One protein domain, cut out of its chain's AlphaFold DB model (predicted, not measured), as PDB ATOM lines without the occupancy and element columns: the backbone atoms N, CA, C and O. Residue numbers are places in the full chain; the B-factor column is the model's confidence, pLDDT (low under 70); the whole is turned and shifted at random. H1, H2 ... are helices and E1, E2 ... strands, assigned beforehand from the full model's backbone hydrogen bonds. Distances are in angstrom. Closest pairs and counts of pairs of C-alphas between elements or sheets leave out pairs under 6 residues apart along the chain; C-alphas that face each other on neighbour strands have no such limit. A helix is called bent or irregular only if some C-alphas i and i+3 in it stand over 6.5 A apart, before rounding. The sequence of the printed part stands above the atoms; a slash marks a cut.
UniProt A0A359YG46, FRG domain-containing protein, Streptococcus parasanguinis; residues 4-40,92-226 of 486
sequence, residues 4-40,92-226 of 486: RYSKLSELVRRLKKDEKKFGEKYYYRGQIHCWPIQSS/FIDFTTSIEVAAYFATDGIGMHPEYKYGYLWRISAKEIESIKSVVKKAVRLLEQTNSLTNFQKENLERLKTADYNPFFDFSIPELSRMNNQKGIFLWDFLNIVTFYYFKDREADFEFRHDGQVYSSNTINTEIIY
ATOM      1  N   ARG A   4      -5.811  -8.458 -54.896       95.56
ATOM      2  CA  ARG A   4      -6.887  -7.654 -55.502       95.56
ATOM      3  C   ARG A   4      -8.061  -7.419 -54.558       95.56
ATOM      4  O   ARG A   4      -8.499  -8.351 -53.883       95.56
ATOM      5  N   TYR A   5      -8.602  -6.204 -54.571       96.25
ATOM      6  CA  TYR A   5      -9.790  -5.809 -53.810       96.25
ATOM      7  C   TYR A   5     -10.826  -5.128 -54.698       96.25
ATOM      8  O   TYR A   5     -10.503  -4.391 -55.626       96.25
ATOM      9  N   SER A   6     -12.102  -5.342 -54.377       92.56
ATOM     10  CA  SER A   6     -13.204  -4.704 -55.103       92.56
ATOM     11  C   SER A   6     -13.377  -3.225 -54.743       92.56
ATOM     12  O   SER A   6     -13.825  -2.449 -55.583       92.56
ATOM     13  N   LYS A   7     -13.029  -2.842 -53.506       93.38
ATOM     14  CA  LYS A   7     -13.216  -1.497 -52.946       93.38
ATOM     15  C   LYS A   7     -12.029  -1.096 -52.073       93.38
ATOM     16  O   LYS A   7     -11.581  -1.883 -51.237       93.38
ATOM     17  N   LEU A   8     -11.588   0.158 -52.194       95.62
ATOM     18  CA  LEU A   8     -10.517   0.726 -51.366       95.62
ATOM     19  C   LEU A   8     -10.853   0.703 -49.869       95.62
ATOM     20  O   LEU A   8     -10.015   0.350 -49.043       95.62
ATOM     21  N   SER A   9     -12.098   1.016 -49.504       93.31
ATOM     22  CA  SER A   9     -12.538   1.039 -48.102       93.31
ATOM     23  C   SER A   9     -12.399  -0.321 -47.406       93.31
ATOM     24  O   SER A   9     -12.063  -0.388 -46.221       93.31
ATOM     25  N   GLU A  10     -12.593  -1.421 -48.140       94.06
ATOM     26  CA  GLU A  10     -12.381  -2.774 -47.626       94.06
ATOM     27  C   GLU A  10     -10.898  -3.037 -47.342       94.06
ATOM     28  O   GLU A  10     -10.558  -3.526 -46.258       94.06
ATOM     29  N   LEU A  11     -10.032  -2.669 -48.290       96.25
ATOM     30  CA  LEU A  11      -8.580  -2.788 -48.184       96.25
ATOM     31  C   LEU A  11      -8.042  -1.984 -46.993       96.25
ATOM     32  O   LEU A  11      -7.377  -2.552 -46.127       96.25
ATOM     33  N   VAL A  12      -8.401  -0.700 -46.885       96.06
ATOM     34  CA  VAL A  12      -7.975   0.170 -45.774       96.06
ATOM     35  C   VAL A  12      -8.425  -0.399 -44.430       96.06
ATOM     36  O   VAL A  12      -7.627  -0.503 -43.495       96.06
ATOM     37  N   ARG A  13      -9.687  -0.835 -44.315       94.94
ATOM     38  CA  ARG A  13     -10.212  -1.434 -43.078       94.94
ATOM     39  C   ARG A  13      -9.451  -2.702 -42.692       94.94
ATOM     40  O   ARG A  13      -9.224  -2.931 -41.504       94.94
ATOM     41  N   ARG A  14      -9.092  -3.543 -43.664       95.19
ATOM     42  CA  ARG A  14      -8.313  -4.762 -43.417       95.19
ATOM     43  C   ARG A  14      -6.901  -4.427 -42.942       95.19
ATOM     44  O   ARG A  14      -6.491  -4.956 -41.918       95.19
ATOM     45  N   LEU A  15      -6.200  -3.526 -43.626       94.94
ATOM     46  CA  LEU A  15      -4.829  -3.152 -43.265       94.94
ATOM     47  C   LEU A  15      -4.755  -2.514 -41.873       94.94
ATOM     48  O   LEU A  15      -3.929  -2.928 -41.067       94.94
ATOM     49  N   LYS A  16      -5.713  -1.643 -41.521       93.56
ATOM     50  CA  LYS A  16      -5.850  -1.111 -40.151       93.56
ATOM     51  C   LYS A  16      -6.054  -2.207 -39.096       93.56
ATOM     52  O   LYS A  16      -5.627  -2.058 -37.952       93.56
ATOM     53  N   LYS A  17      -6.764  -3.292 -39.430       93.25
ATOM     54  CA  LYS A  17      -6.942  -4.437 -38.520       93.25
ATOM     55  C   LYS A  17      -5.659  -5.245 -38.378       93.25
ATOM     56  O   LYS A  17      -5.346  -5.651 -37.263       93.25
ATOM     57  N   ASP A  18      -4.940  -5.461 -39.475       90.69
ATOM     58  CA  ASP A  18      -3.669  -6.184 -39.474       90.69
ATOM     59  C   ASP A  18      -2.629  -5.427 -38.627       90.69
ATOM     60  O   ASP A  18      -2.054  -6.011 -37.711       90.69
ATOM     61  N   GLU A  19      -2.487  -4.113 -38.818       90.94
ATOM     62  CA  GLU A  19      -1.634  -3.240 -37.990       90.94
ATOM     63  C   GLU A  19      -1.921  -3.376 -36.497       90.94
ATOM     64  O   GLU A  19      -1.018  -3.629 -35.702       90.94
ATOM     65  N   LYS A  20      -3.196  -3.270 -36.107       90.62
ATOM     66  CA  LYS A  20      -3.604  -3.403 -34.702       90.62
ATOM     67  C   LYS A  20      -3.336  -4.795 -34.141       90.62
ATOM     68  O   LYS A  20      -2.994  -4.921 -32.972       90.62
ATOM     69  N   LYS A  21      -3.540  -5.837 -34.949       91.56
ATOM     70  CA  LYS A  21      -3.377  -7.228 -34.524       91.56
ATOM     71  C   LYS A  21      -1.912  -7.583 -34.291       91.56
ATOM     72  O   LYS A  21      -1.618  -8.309 -33.347       91.56
ATOM     73  N   PHE A  22      -1.025  -7.127 -35.169       88.69
ATOM     74  CA  PHE A  22       0.384  -7.516 -35.146       88.69
ATOM     75  C   PHE A  22       1.284  -6.498 -34.440       88.69
ATOM     76  O   PHE A  22       2.405  -6.847 -34.085       88.69
ATOM     77  N   GLY A  23       0.820  -5.260 -34.229       86.62
ATOM     78  CA  GLY A  23       1.632  -4.191 -33.640       86.62
ATOM     79  C   GLY A  23       2.857  -3.821 -34.487       86.62
ATOM     80  O   GLY A  23       3.798  -3.221 -33.977       86.62
ATOM     81  N   GLU A  24       2.873  -4.212 -35.765       86.75
ATOM     82  CA  GLU A  24       3.987  -3.983 -36.681       86.75
ATOM     83  C   GLU A  24       3.866  -2.598 -37.331       86.75
ATOM     84  O   GLU A  24       2.775  -2.164 -37.712       86.75
ATOM     85  N   LYS A  25       5.002  -1.907 -37.481       85.06
ATOM     86  CA  LYS A  25       5.093  -0.661 -38.245       85.06
ATOM     87  C   LYS A  25       5.237  -0.994 -39.731       85.06
ATOM     88  O   LYS A  25       6.109  -1.779 -40.102       85.06
ATOM     89  N   TYR A  26       4.428  -0.356 -40.571       94.62
ATOM     90  CA  TYR A  26       4.526  -0.459 -42.026       94.62
ATOM     91  C   TYR A  26       4.753   0.915 -42.655       94.62
ATOM     92  O   TYR A  26       4.265   1.927 -42.145       94.62
ATOM     93  N   TYR A  27       5.459   0.936 -43.783       97.06
ATOM     94  CA  TYR A  27       5.553   2.100 -44.663       97.06
ATOM     95  C   TYR A  27       4.732   1.852 -45.917       97.06
ATOM     96  O   TYR A  27       4.894   0.828 -46.577       97.06
ATOM     97  N   TYR A  28       3.851   2.788 -46.245       97.62
ATOM     98  CA  TYR A  28       2.937   2.682 -47.370       97.62
ATOM     99  C   TYR A  28       3.250   3.704 -48.444       97.62
ATOM    100  O   TYR A  28       3.727   4.796 -48.158       97.62
ATOM    101  N   ARG A  29       2.904   3.374 -49.683       97.38
ATOM    102  CA  ARG A  29       2.871   4.333 -50.784       97.38
ATOM    103  C   ARG A  29       1.672   4.039 -51.664       97.38
ATOM    104  O   ARG A  29       1.456   2.887 -52.037       97.38
ATOM    105  N   GLY A  30       0.903   5.074 -51.974       97.25
ATOM    106  CA  GLY A  30      -0.222   4.989 -52.896       97.25
ATOM    107  C   GLY A  30       0.105   5.569 -54.255       97.25
ATOM    108  O   GLY A  30       0.836   6.552 -54.349       97.25
ATOM    109  N   GLN A  31      -0.425   4.944 -55.301       96.69
ATOM    110  CA  GLN A  31      -0.324   5.435 -56.671       96.69
ATOM    111  C   GLN A  31      -1.640   5.185 -57.409       96.69
ATOM    112  O   GLN A  31      -2.209   4.096 -57.328       96.69
ATOM    113  N   ILE A  32      -2.098   6.183 -58.168       95.81
ATOM    114  CA  ILE A  32      -3.288   6.062 -59.026       95.81
ATOM    115  C   ILE A  32      -3.098   5.095 -60.200       95.81
ATOM    116  O   ILE A  32      -4.079   4.697 -60.821       95.81
ATOM    117  N   HIS A  33      -1.851   4.720 -60.495       94.56
ATOM    118  CA  HIS A  33      -1.469   3.782 -61.544       94.56
ATOM    119  C   HIS A  33      -0.247   2.947 -61.118       94.56
ATOM    120  O   HIS A  33       0.502   3.348 -60.227       94.56
ATOM    121  N   CYS A  34      -0.021   1.796 -61.757       92.81
ATOM    122  CA  CYS A  34       1.044   0.847 -61.402       92.81
ATOM    123  C   CYS A  34       2.418   1.267 -61.949       92.81
ATOM    124  O   CYS A  34       3.086   0.507 -62.652       92.81
ATOM    125  N   TRP A  35       2.842   2.496 -61.666       93.12
ATOM    126  CA  TRP A  35       4.174   2.953 -62.048       93.12
ATOM    127  C   TRP A  35       5.258   2.284 -61.197       93.12
ATOM    128  O   TRP A  35       5.034   2.050 -60.005       93.12
ATOM    129  N   PRO A  36       6.453   2.041 -61.762       92.50
ATOM    130  CA  PRO A  36       7.580   1.541 -60.988       92.50
ATOM    131  C   PRO A  36       7.953   2.515 -59.864       92.50
ATOM    132  O   PRO A  36       7.830   3.739 -59.995       92.50
ATOM    133  N   ILE A  37       8.436   1.968 -58.748       95.25
ATOM    134  CA  ILE A  37       8.989   2.768 -57.655       95.25
ATOM    135  C   ILE A  37      10.334   3.328 -58.105       95.25
ATOM    136  O   ILE A  37      11.293   2.584 -58.285       95.25
ATOM    137  N   GLN A  38      10.378   4.642 -58.315       93.62
ATOM    138  CA  GLN A  38      11.554   5.386 -58.762       93.62
ATOM    139  C   GLN A  38      11.566   6.782 -58.135       93.62
ATOM    140  O   GLN A  38      10.502   7.390 -57.950       93.62
ATOM    141  N   SER A  39      12.761   7.295 -57.839       94.00
ATOM    142  CA  SER A  39      12.956   8.672 -57.382       94.00
ATOM    143  C   SER A  39      12.628   9.680 -58.483       94.00
ATOM    144  O   SER A  39      12.614   9.366 -59.677       94.00
ATOM    145  N   SER A  40      12.309  10.910 -58.085       93.56
ATOM    146  CA  SER A  40      11.890  11.942 -59.037       93.56
ATOM    147  C   SER A  40      13.024  12.385 -59.970       93.56
ATOM    148  O   SER A  40      12.753  12.630 -61.146       93.56
ATOM    149  N   PHE A  92      15.017  11.110 -53.290       94.69
ATOM    150  CA  PHE A  92      14.071  10.628 -52.299       94.69
ATOM    151  C   PHE A  92      12.796  10.066 -52.958       94.69
ATOM    152  O   PHE A  92      12.368  10.463 -54.049       94.69
ATOM    153  N   ILE A  93      12.171   9.109 -52.275       95.50
ATOM    154  CA  ILE A  93      10.902   8.476 -52.646       95.50
ATOM    155  C   ILE A  93       9.960   8.551 -51.447       95.50
ATOM    156  O   ILE A  93      10.284   8.053 -50.369       95.50
ATOM    157  N   ASP A  94       8.777   9.132 -51.653       94.00
ATOM    158  CA  ASP A  94       7.809   9.332 -50.572       94.00
ATOM    159  C   ASP A  94       7.105   8.026 -50.186       94.00
ATOM    160  O   ASP A  94       6.441   7.377 -51.003       94.00
ATOM    161  N   PHE A  95       7.198   7.677 -48.914       96.31
ATOM    162  CA  PHE A  95       6.319   6.740 -48.229       96.31
ATOM    163  C   PHE A  95       5.585   7.478 -47.109       96.31
ATOM    164  O   PHE A  95       5.862   8.633 -46.805       96.31
ATOM    165  N   THR A  96       4.629   6.814 -46.476       95.62
ATOM    166  CA  THR A  96       3.903   7.331 -45.319       95.62
ATOM    167  C   THR A  96       3.702   6.229 -44.294       95.62
ATOM    168  O   THR A  96       3.553   5.054 -44.632       95.62
ATOM    169  N   THR A  97       3.663   6.599 -43.020       94.56
ATOM    170  CA  THR A  97       3.262   5.677 -41.943       94.56
ATOM    171  C   THR A  97       1.745   5.500 -41.840       94.56
ATOM    172  O   THR A  97       1.273   4.709 -41.027       94.56
ATOM    173  N   SER A  98       0.956   6.224 -42.642       94.31
ATOM    174  CA  SER A  98      -0.507   6.193 -42.593       94.31
ATOM    175  C   SER A  98      -1.113   5.554 -43.833       94.31
ATOM    176  O   SER A  98      -1.061   6.107 -44.932       94.31
ATOM    177  N   ILE A  99      -1.809   4.433 -43.637       96.06
ATOM    178  CA  ILE A  99      -2.578   3.790 -44.706       96.06
ATOM    179  C   ILE A  99      -3.648   4.712 -45.310       96.06
ATOM    180  O   ILE A  99      -3.948   4.608 -46.493       96.06
ATOM    181  N   GLU A 100      -4.211   5.647 -44.539       95.56
ATOM    182  CA  GLU A 100      -5.194   6.600 -45.071       95.56
ATOM    183  C   GLU A 100      -4.559   7.656 -45.970       95.56
ATOM    184  O   GLU A 100      -5.161   8.036 -46.968       95.56
ATOM    185  N   VAL A 101      -3.335   8.090 -45.654       96.12
ATOM    186  CA  VAL A 101      -2.583   9.004 -46.527       96.12
ATOM    187  C   VAL A 101      -2.207   8.282 -47.822       96.12
ATOM    188  O   VAL A 101      -2.380   8.825 -48.908       96.12
ATOM    189  N   ALA A 102      -1.761   7.025 -47.738       97.56
ATOM    190  CA  ALA A 102      -1.483   6.230 -48.932       97.56
ATOM    191  C   ALA A 102      -2.753   5.985 -49.766       97.56
ATOM    192  O   ALA A 102      -2.706   6.082 -50.984       97.56
ATOM    193  N   ALA A 103      -3.896   5.720 -49.130       97.31
ATOM    194  CA  ALA A 103      -5.184   5.591 -49.812       97.31
ATOM    195  C   ALA A 103      -5.606   6.893 -50.516       97.31
ATOM    196  O   ALA A 103      -6.064   6.838 -51.659       97.31
ATOM    197  N   TYR A 104      -5.389   8.049 -49.873       97.06
ATOM    198  CA  TYR A 104      -5.561   9.363 -50.494       97.06
ATOM    199  C   TYR A 104      -4.717   9.467 -51.769       97.06
ATOM    200  O   TYR A 104      -5.277   9.588 -52.850       97.06
ATOM    201  N   PHE A 105      -3.395   9.277 -51.698       96.50
ATOM    202  CA  PHE A 105      -2.522   9.359 -52.884       96.50
ATOM    203  C   PHE A 105      -2.784   8.288 -53.948       96.50
ATOM    204  O   PHE A 105      -2.477   8.483 -55.122       96.50
ATOM    205  N   ALA A 106      -3.363   7.151 -53.567       97.31
ATOM    206  CA  ALA A 106      -3.782   6.132 -54.519       97.31
ATOM    207  C   ALA A 106      -5.042   6.511 -55.301       97.31
ATOM    208  O   ALA A 106      -5.393   5.771 -56.209       97.31
ATOM    209  N   THR A 107      -5.712   7.617 -54.957       96.44
ATOM    210  CA  THR A 107      -6.937   8.127 -55.606       96.44
ATOM    211  C   THR A 107      -6.842   9.605 -56.005       96.44
ATOM    212  O   THR A 107      -7.607  10.063 -56.852       96.44
ATOM    213  N   ASP A 108      -5.888  10.349 -55.447       94.44
ATOM    214  CA  ASP A 108      -5.618  11.749 -55.759       94.44
ATOM    215  C   ASP A 108      -5.184  11.912 -57.224       94.44
ATOM    216  O   ASP A 108      -4.192  11.336 -57.666       94.44
ATOM    217  N   GLY A 109      -5.973  12.660 -57.997       90.06
ATOM    218  CA  GLY A 109      -5.791  12.814 -59.444       90.06
ATOM    219  C   GLY A 109      -6.694  11.936 -60.319       90.06
ATOM    220  O   GLY A 109      -6.676  12.101 -61.536       90.06
ATOM    221  N   ILE A 110      -7.545  11.070 -59.746       91.38
ATOM    222  CA  ILE A 110      -8.462  10.218 -60.532       91.38
ATOM    223  C   ILE A 110      -9.412  11.021 -61.435       91.38
ATOM    224  O   ILE A 110      -9.713  10.597 -62.547       91.38
ATOM    225  N   GLY A 111      -9.831  12.216 -61.004       88.44
ATOM    226  CA  GLY A 111     -10.679  13.101 -61.810       88.44
ATOM    227  C   GLY A 111     -10.003  13.615 -63.088       88.44
ATOM    228  O   GLY A 111     -10.695  13.913 -64.056       88.44
ATOM    229  N   MET A 112      -8.667  13.682 -63.105       90.62
ATOM    230  CA  MET A 112      -7.872  14.076 -64.278       90.62
ATOM    231  C   MET A 112      -7.481  12.878 -65.153       90.62
ATOM    232  O   MET A 112      -7.070  13.071 -66.294       90.62
ATOM    233  N   HIS A 113      -7.625  11.657 -64.630       90.94
ATOM    234  CA  HIS A 113      -7.219  10.408 -65.277       90.94
ATOM    235  C   HIS A 113      -8.327   9.340 -65.226       90.94
ATOM    236  O   HIS A 113      -8.142   8.275 -64.621       90.94
ATOM    237  N   PRO A 114      -9.498   9.587 -65.844       87.44
ATOM    238  CA  PRO A 114     -10.627   8.656 -65.810       87.44
ATOM    239  C   PRO A 114     -10.329   7.298 -66.477       87.44
ATOM    240  O   PRO A 114     -11.064   6.329 -66.277       87.44
ATOM    241  N   GLU A 115      -9.261   7.200 -67.272       92.75
ATOM    242  CA  GLU A 115      -8.782   5.969 -67.900       92.75
ATOM    243  C   GLU A 115      -8.182   4.962 -66.906       92.75
ATOM    244  O   GLU A 115      -8.160   3.755 -67.181       92.75
ATOM    245  N   TYR A 116      -7.712   5.421 -65.742       94.44
ATOM    246  CA  TYR A 116      -7.153   4.542 -64.723       94.44
ATOM    247  C   TYR A 116      -8.269   3.801 -63.986       94.44
ATOM    248  O   TYR A 116      -9.047   4.364 -63.226       94.44
ATOM    249  N   LYS A 117      -8.342   2.482 -64.203       93.62
ATOM    250  CA  LYS A 117      -9.383   1.617 -63.613       93.62
ATOM    251  C   LYS A 117      -9.054   1.129 -62.203       93.62
ATOM    252  O   LYS A 117      -9.965   0.739 -61.471       93.62
ATOM    253  N   TYR A 118      -7.773   1.115 -61.844       96.19
ATOM    254  CA  TYR A 118      -7.278   0.565 -60.587       96.19
ATOM    255  C   TYR A 118      -6.281   1.506 -59.923       96.19
ATOM    256  O   TYR A 118      -5.488   2.135 -60.619       96.19
ATOM    257  N   GLY A 119      -6.310   1.551 -58.594       96.81
ATOM    258  CA  GLY A 119      -5.281   2.160 -57.759       96.81
ATOM    259  C   GLY A 119      -4.426   1.090 -57.084       96.81
ATOM    260  O   GLY A 119      -4.842  -0.066 -56.942       96.81
ATOM    261  N   TYR A 120      -3.223   1.478 -56.670       97.62
ATOM    262  CA  TYR A 120      -2.187   0.562 -56.196       97.62
ATOM    263  C   TYR A 120      -1.610   1.032 -54.866       97.62
ATOM    264  O   TYR A 120      -1.358   2.223 -54.673       97.62
ATOM    265  N   LEU A 121      -1.385   0.085 -53.951       97.81
ATOM    266  CA  LEU A 121      -0.708   0.329 -52.679       97.81
ATOM    267  C   LEU A 121       0.510  -0.579 -52.539       97.81
ATOM    268  O   LEU A 121       0.422  -1.802 -52.681       97.81
ATOM    269  N   TRP A 122       1.625   0.034 -52.172       97.56
ATOM    270  CA  TRP A 122       2.848  -0.632 -51.749       97.56
ATOM    271  C   TRP A 122       2.931  -0.624 -50.233       97.56
ATOM    272  O   TRP A 122       2.476   0.328 -49.592       97.56
ATOM    273  N   ARG A 123       3.529  -1.667 -49.664       96.25
ATOM    274  CA  ARG A 123       3.725  -1.800 -48.224       96.25
ATOM    275  C   ARG A 123       5.081  -2.419 -47.919       96.25
ATOM    276  O   ARG A 123       5.353  -3.536 -48.336       96.25
ATOM    277  N   ILE A 124       5.875  -1.739 -47.106       96.38
ATOM    278  CA  ILE A 124       7.154  -2.229 -46.591       96.38
ATOM    279  C   ILE A 124       6.984  -2.554 -45.106       96.38
ATOM    280  O   ILE A 124       6.631  -1.688 -44.305       96.38
ATOM    281  N   SER A 125       7.207  -3.813 -44.750       94.50
ATOM    282  CA  SER A 125       7.240  -4.341 -43.382       94.50
ATOM    283  C   SER A 125       8.554  -4.017 -42.662       94.50
ATOM    284  O   SER A 125       9.581  -3.768 -43.296       94.50
ATOM    285  N   ALA A 126       8.570  -4.104 -41.329       92.38
ATOM    286  CA  ALA A 126       9.799  -3.971 -40.543       92.38
ATOM    287  C   ALA A 126      10.891  -4.969 -40.980       92.38
ATOM    288  O   ALA A 126      12.067  -4.623 -41.071       92.38
ATOM    289  N   LYS A 127      10.501  -6.198 -41.340       93.56
ATOM    290  CA  LYS A 127      11.419  -7.218 -41.872       93.56
ATOM    291  C   LYS A 127      11.986  -6.830 -43.241       93.56
ATOM    292  O   LYS A 127      13.131  -7.147 -43.570       93.56
ATOM    293  N   GLU A 128      11.178  -6.167 -44.056       95.19
ATOM    294  CA  GLU A 128      11.598  -5.677 -45.365       95.19
ATOM    295  C   GLU A 128      12.561  -4.496 -45.241       95.19
ATOM    296  O   GLU A 128      13.541  -4.462 -45.977       95.19
ATOM    297  N   ILE A 129      12.367  -3.603 -44.264       94.75
ATOM    298  CA  ILE A 129      13.324  -2.527 -43.951       94.75
ATOM    299  C   ILE A 129      14.715  -3.110 -43.670       94.75
ATOM    300  O   ILE A 129      15.695  -2.669 -44.266       94.75
ATOM    301  N   GLU A 130      14.813  -4.151 -42.838       95.25
ATOM    302  CA  GLU A 130      16.094  -4.821 -42.558       95.25
ATOM    303  C   GLU A 130      16.698  -5.492 -43.802       95.25
ATOM    304  O   GLU A 130      17.915  -5.494 -44.009       95.25
ATOM    305  N   SER A 131      15.847  -6.013 -44.688       95.62
ATOM    306  CA  SER A 131      16.287  -6.572 -45.971       95.62
ATOM    307  C   SER A 131      16.864  -5.481 -46.881       95.62
ATOM    308  O   SER A 131      17.927  -5.673 -47.471       95.62
ATOM    309  N   ILE A 132      16.214  -4.316 -46.941       96.38
ATOM    310  CA  ILE A 132      16.674  -3.142 -47.692       96.38
ATOM    311  C   ILE A 132      18.005  -2.629 -47.128       96.38
ATOM    312  O   ILE A 132      18.941  -2.431 -47.899       96.38
ATOM    313  N   LYS A 133      18.151  -2.501 -45.801       96.38
ATOM    314  CA  LYS A 133      19.432  -2.136 -45.161       96.38
ATOM    315  C   LYS A 133      20.561  -3.083 -45.560       96.38
ATOM    316  O   LYS A 133      21.666  -2.647 -45.878       96.38
ATOM    317  N   SER A 134      20.288  -4.389 -45.594       96.56
ATOM    318  CA  SER A 134      21.264  -5.395 -46.030       96.56
ATOM    319  C   SER A 134      21.688  -5.201 -47.491       96.56
ATOM    320  O   SER A 134      22.874  -5.312 -47.810       96.56
ATOM    321  N   VAL A 135      20.734  -4.882 -48.372       95.44
ATOM    322  CA  VAL A 135      20.994  -4.559 -49.782       95.44
ATOM    323  C   VAL A 135      21.862  -3.307 -49.900       95.44
ATOM    324  O   VAL A 135      22.913  -3.366 -50.539       95.44
ATOM    325  N   VAL A 136      21.487  -2.217 -49.222       95.94
ATOM    326  CA  VAL A 136      22.252  -0.959 -49.207       95.94
ATOM    327  C   VAL A 136      23.672  -1.207 -48.712       95.94
ATOM    328  O   VAL A 136      24.630  -0.866 -49.395       95.94
ATOM    329  N   LYS A 137      23.837  -1.902 -47.583       95.88
ATOM    330  CA  LYS A 137      25.151  -2.240 -47.019       95.88
ATOM    331  C   LYS A 137      26.053  -2.988 -47.998       95.88
ATOM    332  O   LYS A 137      27.250  -2.707 -48.068       95.88
ATOM    333  N   LYS A 138      25.507  -3.949 -48.749       94.88
ATOM    334  CA  LYS A 138      26.264  -4.687 -49.772       94.88
ATOM    335  C   LYS A 138      26.633  -3.791 -50.952       94.88
ATOM    336  O   LYS A 138      27.783  -3.819 -51.376       94.88
ATOM    337  N   ALA A 139      25.693  -2.986 -51.444       92.88
ATOM    338  CA  ALA A 139      25.926  -2.075 -52.560       92.88
ATOM    339  C   ALA A 139      26.979  -1.007 -52.223       92.88
ATOM    340  O   ALA A 139      27.912  -0.815 -52.995       92.88
ATOM    341  N   VAL A 140      26.893  -0.386 -51.041       91.19
ATOM    342  CA  VAL A 140      27.881   0.591 -50.552       91.19
ATOM    343  C   VAL A 140      29.282  -0.026 -50.540       91.19
ATOM    344  O   VAL A 140      30.197   0.541 -51.123       91.19
ATOM    345  N   ARG A 141      29.448  -1.233 -49.980       90.69
ATOM    346  CA  ARG A 141      30.752  -1.926 -49.959       90.69
ATOM    347  C   ARG A 141      31.317  -2.194 -51.353       90.69
ATOM    348  O   ARG A 141      32.527  -2.122 -51.532       90.69
ATOM    349  N   LEU A 142      30.464  -2.527 -52.322       90.31
ATOM    350  CA  LEU A 142      30.889  -2.728 -53.710       90.31
ATOM    351  C   LEU A 142      31.325  -1.410 -54.354       90.31
ATOM    352  O   LEU A 142      32.358  -1.371 -55.013       90.31
ATOM    353  N   LEU A 143      30.578  -0.326 -54.130       89.62
ATOM    354  CA  LEU A 143      30.912   1.000 -54.653       89.62
ATOM    355  C   LEU A 143      32.257   1.504 -54.121       89.62
ATOM    356  O   LEU A 143      33.030   2.083 -54.874       89.62
ATOM    357  N   GLU A 144      32.575   1.241 -52.859       87.06
ATOM    358  CA  GLU A 144      33.849   1.647 -52.251       87.06
ATOM    359  C   GLU A 144      35.066   0.912 -52.799       87.06
ATOM    360  O   GLU A 144      36.173   1.440 -52.773       87.06
ATOM    361  N   GLN A 145      34.864  -0.297 -53.321       87.38
ATOM    362  CA  GLN A 145      35.912  -1.025 -54.033       87.38
ATOM    363  C   GLN A 145      36.188  -0.412 -55.414       87.38
ATOM    364  O   GLN A 145      37.202  -0.730 -56.036       87.38
ATOM    365  N   THR A 146      35.314   0.475 -55.899       80.19
ATOM    366  CA  THR A 146      35.522   1.209 -57.147       80.19
ATOM    367  C   THR A 146      36.272   2.518 -56.878       80.19
ATOM    368  O   THR A 146      35.879   3.329 -56.042       80.19
ATOM    369  N   ASN A 147      37.340   2.787 -57.635       68.19
ATOM    370  CA  ASN A 147      38.100   4.047 -57.546       68.19
ATOM    371  C   ASN A 147      37.419   5.223 -58.283       68.19
ATOM    372  O   ASN A 147      38.064   6.217 -58.604       68.19
ATOM    373  N   SER A 148      36.122   5.117 -58.573       82.25
ATOM    374  CA  SER A 148      35.371   6.031 -59.445       82.25
ATOM    375  C   SER A 148      34.415   6.975 -58.705       82.25
ATOM    376  O   SER A 148      33.666   7.706 -59.346       82.25
ATOM    377  N   LEU A 149      34.416   6.974 -57.369       83.25
ATOM    378  CA  LEU A 149      33.511   7.813 -56.579       83.25
ATOM    379  C   LEU A 149      34.004   9.262 -56.476       83.25
ATOM    380  O   LEU A 149      35.143   9.526 -56.078       83.25
ATOM    381  N   THR A 150      33.106  10.204 -56.752       83.62
ATOM    382  CA  THR A 150      33.304  11.637 -56.489       83.62
ATOM    383  C   THR A 150      33.361  11.918 -54.982       83.62
ATOM    384  O   THR A 150      32.873  11.132 -54.170       83.62
ATOM    385  N   ASN A 151      33.923  13.064 -54.582       81.38
ATOM    386  CA  ASN A 151      33.966  13.460 -53.166       81.38
ATOM    387  C   ASN A 151      32.562  13.573 -52.554       81.38
ATOM    388  O   ASN A 151      32.338  13.068 -51.459       81.38
ATOM    389  N   PHE A 152      31.611  14.142 -53.300       76.44
ATOM    390  CA  PHE A 152      30.209  14.222 -52.891       76.44
ATOM    391  C   PHE A 152      29.596  12.836 -52.661       76.44
ATOM    392  O   PHE A 152      28.888  12.613 -51.680       76.44
ATOM    393  N   GLN A 153      29.888  11.869 -53.539       84.56
ATOM    394  CA  GLN A 153      29.395  10.507 -53.353       84.56
ATOM    395  C   GLN A 153      29.998   9.847 -52.115       84.56
ATOM    396  O   GLN A 153      29.268   9.221 -51.356       84.56
ATOM    397  N   LYS A 154      31.303  10.018 -51.877       84.94
ATOM    398  CA  LYS A 154      31.966   9.486 -50.677       84.94
ATOM    399  C   LYS A 154      31.342  10.040 -49.397       84.94
ATOM    400  O   LYS A 154      31.016   9.265 -48.508       84.94
ATOM    401  N   GLU A 155      31.107  11.349 -49.335       83.19
ATOM    402  CA  GLU A 155      30.464  11.995 -48.186       83.19
ATOM    403  C   GLU A 155      29.065  11.418 -47.911       83.19
ATOM    404  O   GLU A 155      28.752  11.050 -46.782       83.19
ATOM    405  N   ASN A 156      28.237  11.256 -48.945       83.69
ATOM    406  CA  ASN A 156      26.894  10.692 -48.785       83.69
ATOM    407  C   ASN A 156      26.901   9.200 -48.410       83.69
ATOM    408  O   ASN A 156      26.061   8.765 -47.622       83.69
ATOM    409  N   LEU A 157      27.867   8.419 -48.905       87.50
ATOM    410  CA  LEU A 157      28.046   7.029 -48.474       87.50
ATOM    411  C   LEU A 157      28.453   6.943 -46.997       87.50
ATOM    412  O   LEU A 157      27.930   6.088 -46.284       87.50
ATOM    413  N   GLU A 158      29.320   7.837 -46.511       87.50
ATOM    414  CA  GLU A 158      29.633   7.923 -45.077       87.50
ATOM    415  C   GLU A 158      28.391   8.266 -44.246       87.50
ATOM    416  O   GLU A 158      28.158   7.633 -43.217       87.50
ATOM    417  N   ARG A 159      27.526   9.174 -44.720       85.38
ATOM    418  CA  ARG A 159      26.243   9.484 -44.056       85.38
ATOM    419  C   ARG A 159      25.312   8.269 -43.981       85.38
ATOM    420  O   ARG A 159      24.655   8.056 -42.967       85.38
ATOM    421  N   LEU A 160      25.271   7.433 -45.021       87.88
ATOM    422  CA  LEU A 160      24.532   6.167 -44.961       87.88
ATOM    423  C   LEU A 160      25.133   5.212 -43.924       87.88
ATOM    424  O   LEU A 160      24.385   4.557 -43.206       87.88
ATOM    425  N   LYS A 161      26.463   5.127 -43.811       90.00
ATOM    426  CA  LYS A 161      27.115   4.270 -42.807       90.00
ATOM    427  C   LYS A 161      26.834   4.727 -41.381       90.00
ATOM    428  O   LYS A 161      26.559   3.881 -40.534       90.00
ATOM    429  N   THR A 162      26.899   6.031 -41.110       88.88
ATOM    430  CA  THR A 162      26.599   6.573 -39.775       88.88
ATOM    431  C   THR A 162      25.141   6.334 -39.383       88.88
ATOM    432  O   THR A 162      24.859   6.141 -38.204       88.88
ATOM    433  N   ALA A 163      24.238   6.234 -40.362       87.06
ATOM    434  CA  ALA A 163      22.843   5.835 -40.183       87.06
ATOM    435  C   ALA A 163      22.614   4.302 -40.153       87.06
ATOM    436  O   ALA A 163      21.487   3.850 -40.358       87.06
ATOM    437  N   ASP A 164      23.658   3.484 -39.953       92.81
ATOM    438  CA  ASP A 164      23.612   2.009 -40.032       92.81
ATOM    439  C   ASP A 164      22.947   1.495 -41.322       92.81
ATOM    440  O   ASP A 164      22.111   0.589 -41.338       92.81
ATOM    441  N   TYR A 165      23.310   2.120 -42.442       94.12
ATOM    442  CA  TYR A 165      22.804   1.816 -43.780       94.12
ATOM    443  C   TYR A 165      21.280   1.925 -43.908       94.12
ATOM    444  O   TYR A 165      20.714   1.364 -44.847       94.12
ATOM    445  N   ASN A 166      20.608   2.620 -42.985       93.19
ATOM    446  CA  ASN A 166      19.182   2.886 -43.057       93.19
ATOM    447  C   ASN A 166      18.903   3.973 -44.104       93.19
ATOM    448  O   ASN A 166      19.271   5.124 -43.876       93.19
ATOM    449  N   PRO A 167      18.226   3.656 -45.224       93.56
ATOM    450  CA  PRO A 167      17.897   4.668 -46.214       93.56
ATOM    451  C   PRO A 167      16.567   5.371 -45.904       93.56
ATOM    452  O   PRO A 167      16.134   6.191 -46.701       93.56
ATOM    453  N   PHE A 168      15.874   5.035 -44.811       93.56
ATOM    454  CA  PHE A 168      14.596   5.654 -44.459       93.56
ATOM    455  C   PHE A 168      14.781   6.764 -43.432       93.56
ATOM    456  O   PHE A 168      15.248   6.505 -42.320       93.56
ATOM    457  N   PHE A 169      14.319   7.960 -43.785       89.75
ATOM    458  CA  PHE A 169      14.353   9.139 -42.934       89.75
ATOM    459  C   PHE A 169      12.943   9.624 -42.615       89.75
ATOM    460  O   PHE A 169      12.075   9.684 -43.487       89.75
ATOM    461  N   ASP A 170      12.726   9.966 -41.352       87.56
ATOM    462  CA  ASP A 170      11.499  10.578 -40.856       87.56
ATOM    463  C   ASP A 170      11.844  12.013 -40.464       87.56
ATOM    464  O   ASP A 170      12.508  12.243 -39.452       87.56
ATOM    465  N   PHE A 171      11.467  12.969 -41.312       81.81
ATOM    466  CA  PHE A 171      11.673  14.380 -41.023       81.81
ATOM    467  C   PHE A 171      10.371  14.967 -40.502       81.81
ATOM    468  O   PHE A 171       9.369  15.008 -41.210       81.81
ATOM    469  N   SER A 172      10.427  15.494 -39.284       72.31
ATOM    470  CA  SER A 172       9.422  16.418 -38.780       72.31
ATOM    471  C   SER A 172      10.038  17.808 -38.758       72.31
ATOM    472  O   SER A 172      11.054  18.041 -38.099       72.31
ATOM    473  N   ILE A 173       9.439  18.718 -39.517       73.88
ATOM    474  CA  ILE A 173       9.753  20.146 -39.466       73.88
ATOM    475  C   ILE A 173       8.474  20.769 -38.930       73.88
ATOM    476  O   ILE A 173       7.521  20.848 -39.705       73.88
ATOM    477  N   PRO A 174       8.383  21.088 -37.624       66.75
ATOM    478  CA  PRO A 174       7.130  21.455 -36.955       66.75
ATOM    479  C   PRO A 174       6.265  22.460 -37.727       66.75
ATOM    480  O   PRO A 174       5.040  22.369 -37.719       66.75
ATOM    481  N   GLU A 175       6.923  23.359 -38.447       68.38
ATOM    482  CA  GLU A 175       6.381  24.467 -39.214       68.38
ATOM    483  C   GLU A 175       5.939  24.105 -40.645       68.38
ATOM    484  O   GLU A 175       5.351  24.939 -41.321       68.38
ATOM    485  N   LEU A 176       6.203  22.897 -41.153       76.00
ATOM    486  CA  LEU A 176       5.767  22.457 -42.486       76.00
ATOM    487  C   LEU A 176       4.538  21.571 -42.383       76.00
ATOM    488  O   LEU A 176       4.609  20.337 -42.381       76.00
ATOM    489  N   SER A 177       3.391  22.239 -42.298       75.81
ATOM    490  CA  SER A 177       2.093  21.611 -42.088       75.81
ATOM    491  C   SER A 177       1.795  20.546 -43.149       75.81
ATOM    492  O   SER A 177       1.400  19.427 -42.806       75.81
ATOM    493  N   ARG A 178       2.083  20.837 -44.424       80.38
ATOM    494  CA  ARG A 178       1.866  19.909 -45.539       80.38
ATOM    495  C   ARG A 178       2.679  18.628 -45.387       80.38
ATOM    496  O   ARG A 178       2.132  17.537 -45.527       80.38
ATOM    497  N   MET A 179       3.966  18.749 -45.074       83.69
ATOM    498  CA  MET A 179       4.861  17.598 -44.921       83.69
ATOM    499  C   MET A 179       4.456  16.739 -43.713       83.69
ATOM    500  O   MET A 179       4.332  15.516 -43.813       83.69
ATOM    501  N   ASN A 180       4.166  17.383 -42.580       83.31
ATOM    502  CA  ASN A 180       3.822  16.693 -41.339       83.31
ATOM    503  C   ASN A 180       2.466  15.972 -41.425       83.31
ATOM    504  O   ASN A 180       2.337  14.838 -40.956       83.31
ATOM    505  N   ASN A 181       1.454  16.581 -42.054       85.31
ATOM    506  CA  ASN A 181       0.125  15.973 -42.194       85.31
ATOM    507  C   ASN A 181       0.142  14.716 -43.078       85.31
ATOM    508  O   ASN A 181      -0.656  13.798 -42.873       85.31
ATOM    509  N   GLN A 182       1.077  14.644 -44.028       89.50
ATOM    510  CA  GLN A 182       1.277  13.473 -44.882       89.50
ATOM    511  C   GLN A 182       2.006  12.329 -44.158       89.50
ATOM    512  O   GLN A 182       2.031  11.198 -44.654       89.50
ATOM    513  N   LYS A 183       2.539  12.573 -42.949       89.38
ATOM    514  CA  LYS A 183       3.251  11.577 -42.128       89.38
ATOM    515  C   LYS A 183       4.338  10.862 -42.937       89.38
ATOM    516  O   LYS A 183       4.411   9.625 -42.936       89.38
ATOM    517  N   GLY A 184       5.075  11.667 -43.703       90.38
ATOM    518  CA  GLY A 184       6.025  11.227 -44.710       90.38
ATOM    519  C   GLY A 184       7.208  10.474 -44.112       90.38
ATOM    520  O   GLY A 184       7.724  10.832 -43.061       90.38
ATOM    521  N   ILE A 185       7.638   9.430 -44.808       93.31
ATOM    522  CA  ILE A 185       8.906   8.738 -44.604       93.31
ATOM    523  C   ILE A 185       9.616   8.754 -45.949       93.31
ATOM    524  O   ILE A 185       9.078   8.265 -46.940       93.31
ATOM    525  N   PHE A 186      10.823   9.292 -45.988       94.12
ATOM    526  CA  PHE A 186      11.587   9.432 -47.217       94.12
ATOM    527  C   PHE A 186      12.535   8.254 -47.354       94.12
ATOM    528  O   PHE A 186      13.420   8.058 -46.522       94.12
ATOM    529  N   LEU A 187      12.350   7.463 -48.407       95.56
ATOM    530  CA  LEU A 187      13.342   6.487 -48.827       95.56
ATOM    531  C   LEU A 187      14.394   7.195 -49.681       95.56
ATOM    532  O   LEU A 187      14.085   7.656 -50.777       95.56
ATOM    533  N   TRP A 188      15.630   7.241 -49.202       93.88
ATOM    534  CA  TRP A 188      16.774   7.748 -49.942       93.88
ATOM    535  C   TRP A 188      17.312   6.703 -50.907       93.88
ATOM    536  O   TRP A 188      18.014   5.764 -50.528       93.88
ATOM    537  N   ASP A 189      16.979   6.876 -52.181       94.25
ATOM    538  CA  ASP A 189      17.414   6.017 -53.272       94.25
ATOM    539  C   ASP A 189      18.724   6.522 -53.891       94.25
ATOM    540  O   ASP A 189      18.846   6.745 -55.099       94.25
ATOM    541  N   PHE A 190      19.720   6.728 -53.028       89.62
ATOM    542  CA  PHE A 190      21.030   7.226 -53.425       89.62
ATOM    543  C   PHE A 190      21.646   6.325 -54.505       89.62
ATOM    544  O   PHE A 190      21.751   5.110 -54.327       89.62
ATOM    545  N   LEU A 191      22.040   6.917 -55.640       88.00
ATOM    546  CA  LEU A 191      22.568   6.211 -56.820       88.00
ATOM    547  C   LEU A 191      21.659   5.078 -57.344       88.00
ATOM    548  O   LEU A 191      22.149   4.121 -57.942       88.00
ATOM    549  N   ASN A 192      20.343   5.183 -57.135       92.06
ATOM    550  CA  ASN A 192      19.351   4.165 -57.491       92.06
ATOM    551  C   ASN A 192      19.583   2.795 -56.824       92.06
ATOM    552  O   ASN A 192      19.138   1.771 -57.341       92.06
ATOM    553  N   ILE A 193      20.314   2.736 -55.703       93.44
ATOM    554  CA  ILE A 193      20.664   1.466 -55.053       93.44
ATOM    555  C   ILE A 193      19.403   0.682 -54.680       93.44
ATOM    556  O   ILE A 193      19.302  -0.514 -54.962       93.44
ATOM    557  N   VAL A 194      18.432   1.328 -54.038       95.75
ATOM    558  CA  VAL A 194      17.261   0.624 -53.511       95.75
ATOM    559  C   VAL A 194      16.312   0.281 -54.648       95.75
ATOM    560  O   VAL A 194      15.810  -0.841 -54.720       95.75
ATOM    561  N   THR A 195      16.099   1.195 -55.589       95.25
ATOM    562  CA  THR A 195      15.216   0.916 -56.719       95.25
ATOM    563  C   THR A 195      15.773  -0.170 -57.628       95.25
ATOM    564  O   THR A 195      15.031  -1.080 -57.994       95.25
ATOM    565  N   PHE A 196      17.078  -0.166 -57.907       93.50
ATOM    566  CA  PHE A 196      17.710  -1.166 -58.765       93.50
ATOM    567  C   PHE A 196      17.796  -2.554 -58.120       93.50
ATOM    568  O   PHE A 196      17.501  -3.550 -58.779       93.50
ATOM    569  N   TYR A 197      18.207  -2.647 -56.852       94.00
ATOM    570  CA  TYR A 197      18.454  -3.946 -56.215       94.00
ATOM    571  C   TYR A 197      17.250  -4.518 -55.464       94.00
ATOM    572  O   TYR A 197      17.232  -5.721 -55.200       94.00
ATOM    573  N   TYR A 198      16.265  -3.693 -55.097       94.81
ATOM    574  CA  TYR A 198      15.112  -4.136 -54.312       94.81
ATOM    575  C   TYR A 198      13.770  -3.972 -55.040       94.81
ATOM    576  O   TYR A 198      12.952  -4.891 -54.992       94.81
ATOM    577  N   PHE A 199      13.523  -2.848 -55.725       95.19
ATOM    578  CA  PHE A 199      12.223  -2.601 -56.375       95.19
ATOM    579  C   PHE A 199      12.128  -3.015 -57.845       95.19
ATOM    580  O   PHE A 199      11.008  -3.148 -58.328       95.19
ATOM    581  N   LYS A 200      13.248  -3.228 -58.549       91.44
ATOM    582  CA  LYS A 200      13.289  -3.435 -60.009       91.44
ATOM    583  C   LYS A 200      12.257  -4.439 -60.532       91.44
ATOM    584  O   LYS A 200      11.590  -4.150 -61.518       91.44
ATOM    585  N   ASP A 201      12.117  -5.567 -59.842       89.56
ATOM    586  CA  ASP A 201      11.208  -6.657 -60.219       89.56
ATOM    587  C   ASP A 201      10.051  -6.830 -59.215       89.56
ATOM    588  O   ASP A 201       9.338  -7.835 -59.226       89.56
ATOM    589  N   ARG A 202       9.875  -5.874 -58.294       92.25
ATOM    590  CA  ARG A 202       8.816  -5.920 -57.285       92.25
ATOM    591  C   ARG A 202       7.527  -5.355 -57.878       92.25
ATOM    592  O   ARG A 202       7.538  -4.316 -58.523       92.25
ATOM    593  N   GLU A 203       6.409  -6.017 -57.608       93.56
ATOM    594  CA  GLU A 203       5.067  -5.513 -57.913       93.56
ATOM    595  C   GLU A 203       4.435  -4.840 -56.686       93.56
ATOM    596  O   GLU A 203       4.839  -5.095 -55.547       93.56
ATOM    597  N   ALA A 204       3.388  -4.042 -56.911       96.25
ATOM    598  CA  ALA A 204       2.570  -3.510 -55.826       96.25
ATOM    599  C   ALA A 204       1.985  -4.640 -54.958       96.25
ATOM    600  O   ALA A 204       1.611  -5.708 -55.443       96.25
ATOM    601  N   ASP A 205       1.858  -4.404 -53.655       96.69
ATOM    602  CA  ASP A 205       1.327  -5.410 -52.729       96.69
ATOM    603  C   ASP A 205      -0.192  -5.579 -52.876       96.69
ATOM    604  O   ASP A 205      -0.736  -6.677 -52.690       96.69
ATOM    605  N   PHE A 206      -0.881  -4.491 -53.229       97.81
ATOM    606  CA  PHE A 206      -2.331  -4.440 -53.343       97.81
ATOM    607  C   PHE A 206      -2.780  -3.630 -54.559       97.81
ATOM    608  O   PHE A 206      -2.207  -2.585 -54.866       97.81
ATOM    609  N   GLU A 207      -3.867  -4.074 -55.187       97.44
ATOM    610  CA  GLU A 207      -4.620  -3.301 -56.178       97.44
ATOM    611  C   GLU A 207      -6.102  -3.247 -55.785       97.44
ATOM    612  O   GLU A 207      -6.641  -4.184 -55.180       97.44
ATOM    613  N   PHE A 208      -6.778  -2.157 -56.132       96.81
ATOM    614  CA  PHE A 208      -8.214  -1.993 -55.924       96.81
ATOM    615  C   PHE A 208      -8.850  -1.256 -57.098       96.81
ATOM    616  O   PHE A 208      -8.191  -0.469 -57.769       96.81
ATOM    617  N   ARG A 209     -10.138  -1.497 -57.355       95.00
ATOM    618  CA  ARG A 209     -10.872  -0.785 -58.408       95.00
ATOM    619  C   ARG A 209     -11.242   0.628 -57.949       95.00
ATOM    620  O   ARG A 209     -11.793   0.783 -56.860       95.00
ATOM    621  N   HIS A 210     -10.977   1.623 -58.793       92.38
ATOM    622  CA  HIS A 210     -11.405   3.006 -58.564       92.38
ATOM    623  C   HIS A 210     -12.928   3.136 -58.624       92.38
ATOM    624  O   HIS A 210     -13.586   2.485 -59.439       92.38
ATOM    625  N   ASP A 211     -13.478   4.015 -57.791       90.12
ATOM    626  CA  ASP A 211     -14.885   4.438 -57.819       90.12
ATOM    627  C   ASP A 211     -15.063   5.879 -58.336       90.12
ATOM    628  O   ASP A 211     -16.182   6.390 -58.376       90.12
ATOM    629  N   GLY A 212     -13.969   6.515 -58.772       88.81
ATOM    630  CA  GLY A 212     -13.947   7.881 -59.293       88.81
ATOM    631  C   GLY A 212     -13.897   8.966 -58.216       88.81
ATOM    632  O   GLY A 212     -13.935  10.144 -58.561       88.81
ATOM    633  N   GLN A 213     -13.806   8.602 -56.934       91.31
ATOM    634  CA  GLN A 213     -13.720   9.557 -55.834       91.31
ATOM    635  C   GLN A 213     -12.332   9.549 -55.191       91.31
ATOM    636  O   GLN A 213     -11.680   8.512 -55.072       91.31
ATOM    637  N   VAL A 214     -11.886  10.727 -54.747       93.88
ATOM    638  CA  VAL A 214     -10.691  10.846 -53.905       93.88
ATOM    639  C   VAL A 214     -11.037  10.338 -52.508       93.88
ATOM    640  O   VAL A 214     -12.053  10.727 -51.924       93.88
ATOM    641  N   TYR A 215     -10.201   9.455 -51.967       94.62
ATOM    642  CA  TYR A 215     -10.395   8.886 -50.641       94.62
ATOM    643  C   TYR A 215     -10.426   9.990 -49.582       94.62
ATOM    644  O   TYR A 215      -9.510  10.802 -49.472       94.62
ATOM    645  N   SER A 216     -11.463   9.978 -48.751       90.69
ATOM    646  CA  SER A 216     -11.591  10.855 -47.591       90.69
ATOM    647  C   SER A 216     -12.191  10.095 -46.411       90.69
ATOM    648  O   SER A 216     -12.851   9.062 -46.564       90.69
ATOM    649  N   SER A 217     -11.919  10.581 -45.208       87.12
ATOM    650  CA  SER A 217     -12.450  10.063 -43.955       87.12
ATOM    651  C   SER A 217     -12.548  11.191 -42.927       87.12
ATOM    652  O   SER A 217     -12.170  12.331 -43.188       87.12
ATOM    653  N   ASN A 218     -13.007  10.877 -41.716       77.12
ATOM    654  CA  ASN A 218     -13.063  11.855 -40.624       77.12
ATOM    655  C   ASN A 218     -11.674  12.375 -40.200       77.12
ATOM    656  O   ASN A 218     -11.594  13.328 -39.432       77.12
ATOM    657  N   THR A 219     -10.590  11.725 -40.632       77.56
ATOM    658  CA  THR A 219      -9.207  12.041 -40.243       77.56
ATOM    659  C   THR A 219      -8.346  12.535 -41.405       77.56
ATOM    660  O   THR A 219      -7.241  13.012 -41.156       77.56
ATOM    661  N   ILE A 220      -8.811  12.401 -42.653       85.38
ATOM    662  CA  ILE A 220      -8.067  12.717 -43.881       85.38
ATOM    663  C   ILE A 220      -9.023  13.303 -44.921       85.38
ATOM    664  O   ILE A 220     -10.044  12.702 -45.247       85.38
ATOM    665  N   ASN A 221      -8.647  14.436 -45.500       85.00
ATOM    666  CA  ASN A 221      -9.257  15.014 -46.694       85.00
ATOM    667  C   ASN A 221      -8.215  15.891 -47.419       85.00
ATOM    668  O   ASN A 221      -7.079  16.020 -46.954       85.00
ATOM    669  N   THR A 222      -8.601  16.500 -48.540       84.69
ATOM    670  CA  THR A 222      -7.718  17.370 -49.331       84.69
ATOM    671  C   THR A 222      -7.178  18.554 -48.529       84.69
ATOM    672  O   THR A 222      -5.993  18.841 -48.636       84.69
ATOM    673  N   GLU A 223      -7.986  19.196 -47.684       75.50
ATOM    674  CA  GLU A 223      -7.546  20.331 -46.854       75.50
ATOM    675  C   GLU A 223      -6.529  19.915 -45.779       75.50
ATOM    676  O   GLU A 223      -5.689  20.712 -45.375       75.50
ATOM    677  N   ILE A 224      -6.570  18.659 -45.326       79.62
ATOM    678  CA  ILE A 224      -5.589  18.107 -44.384       79.62
ATOM    679  C   ILE A 224      -4.291  17.731 -45.108       79.62
ATOM    680  O   ILE A 224      -3.208  18.019 -44.604       79.62
ATOM    681  N   ILE A 225      -4.370  17.082 -46.276       84.50
ATOM    682  CA  ILE A 225      -3.185  16.653 -47.045       84.50
ATOM    683  C   ILE A 225      -2.460  17.841 -47.693       84.50
ATOM    684  O   ILE A 225      -1.225  17.862 -47.748       84.50
ATOM    685  N   TYR A 226      -3.231  18.819 -48.162       83.38
ATOM    686  CA  TYR A 226      -2.789  20.061 -48.786       83.38
ATOM    687  C   TYR A 226      -3.360  21.251 -48.008       83.38
ATOM    688  O   TYR A 226      -4.273  21.931 -48.490       83.38
TER     689      TYR A 226
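What this domain is: This is residues 4 to 40 and 92 to 226 of the 486 residues of the protein "FRG domain-containing protein" of Streptococcus parasanguinis (UniProt A0A359YG46). A small sheet of three strands, E1, E3 and E5, has two helices, H1 and H2, over one face and a two-strand ribbon, E2 and E4, beside its edge strand E1. From the end of E3 the long helix H3 runs away from the sheet, H4 folds back along it at the far end, and H6 packs on residues 132 to 139 of H3; the short helices H5 and H7 touch each other, with H7 close to H2 and H5 joined to E4 by a tight link. The printed part has 172 residues, in the order H1 E1 E2 H2 E3 H3 H4 H5 E4 H6 E5 H7, seven named helices and five named strands, of mixed class. Both sheets, E1 - E3 - E5 and E2 - E4, are antiparallel. The whole is compact, with a radius of gyration of the C-alphas of 17.4 A and spans of 53 by 37 by 36 A.

Where its parts are: Start at Arg 4 and find C-alpha 8 at (-10.517, 0.726, -51.366), where H1 begins; it covers residues 8 to 22, 21.2 A long. Next come E1, residues 26 to 31, and, past the cut, E2, residues 92 to 96, and H2, residues 99 to 105. E3, residues 118 to 125, spans 23.0 A, and H3 follows at once, residues 126 to 144, 27.3 A, ending at C-alpha 144 at (33.849, 1.647, -52.251). Read on through H4, residues 151 to 162, 16.8 A; H5, residues 177 to 181; E4, residues 184 to 188; H6, residues 190 to 199; E5, residues 206 to 209; and H7, residues 222 to 225, ending at (-3.185, 16.653, -47.045). H6 is irregular: C-alphas 191 and 194 are 8.4 A apart.

How they stand to each other: Look first at inner strand E3: N 122 and O 29 of E1 are 2.9 A apart, and N 121 and O 206 of E5 2.9 A, within hydrogen-bond range. H1 and H2 are on the same face, two layers, helices on one face of a sheet: H1 over E5 at a height over the sheet of 7.5 A, H2 over E1 at 6.3 A. They touch, closest at the C-alphas of Val 12 and Ile 99, 6.6 A, at a shallow tilt of 31 degrees, opposite ways. H3 only grazes this sheet, with residues 126 to 132. The closest C-alphas of E1 and E2 are those of Arg 29 and Phe 95, 4.9 A; across E2 and E4, N 93 and O 187 are 2.8 A apart. H3 and H6 touch at Val 136 and Ile 193, C-alphas 6.5 A apart. H3 and H4 are close but not clearly touching, at Val 140 and Leu 157, C-alphas 6.8 A apart. H5 and H7 touch at Asn 181 and Ile 225, C-alphas 5.9 A apart. In H1 to H5 every O i to N i+4 pair is within hydrogen-bond range, in H6 4 of 6; H7 is too short for one.

The domain as a whole: The C-alphas farthest apart, of Asn 147 and Asn 218, are 54.5 A apart. Residues 41 to 91 are not printed; C-alphas 40 and 92 are 7.2 A apart across the cut. The links H2 to E3, H4 to H5 and E5 to H7 are long. The mean pLDDT of the printed part is 90.9; residues 147, 174 and 175 are under 70 in this model.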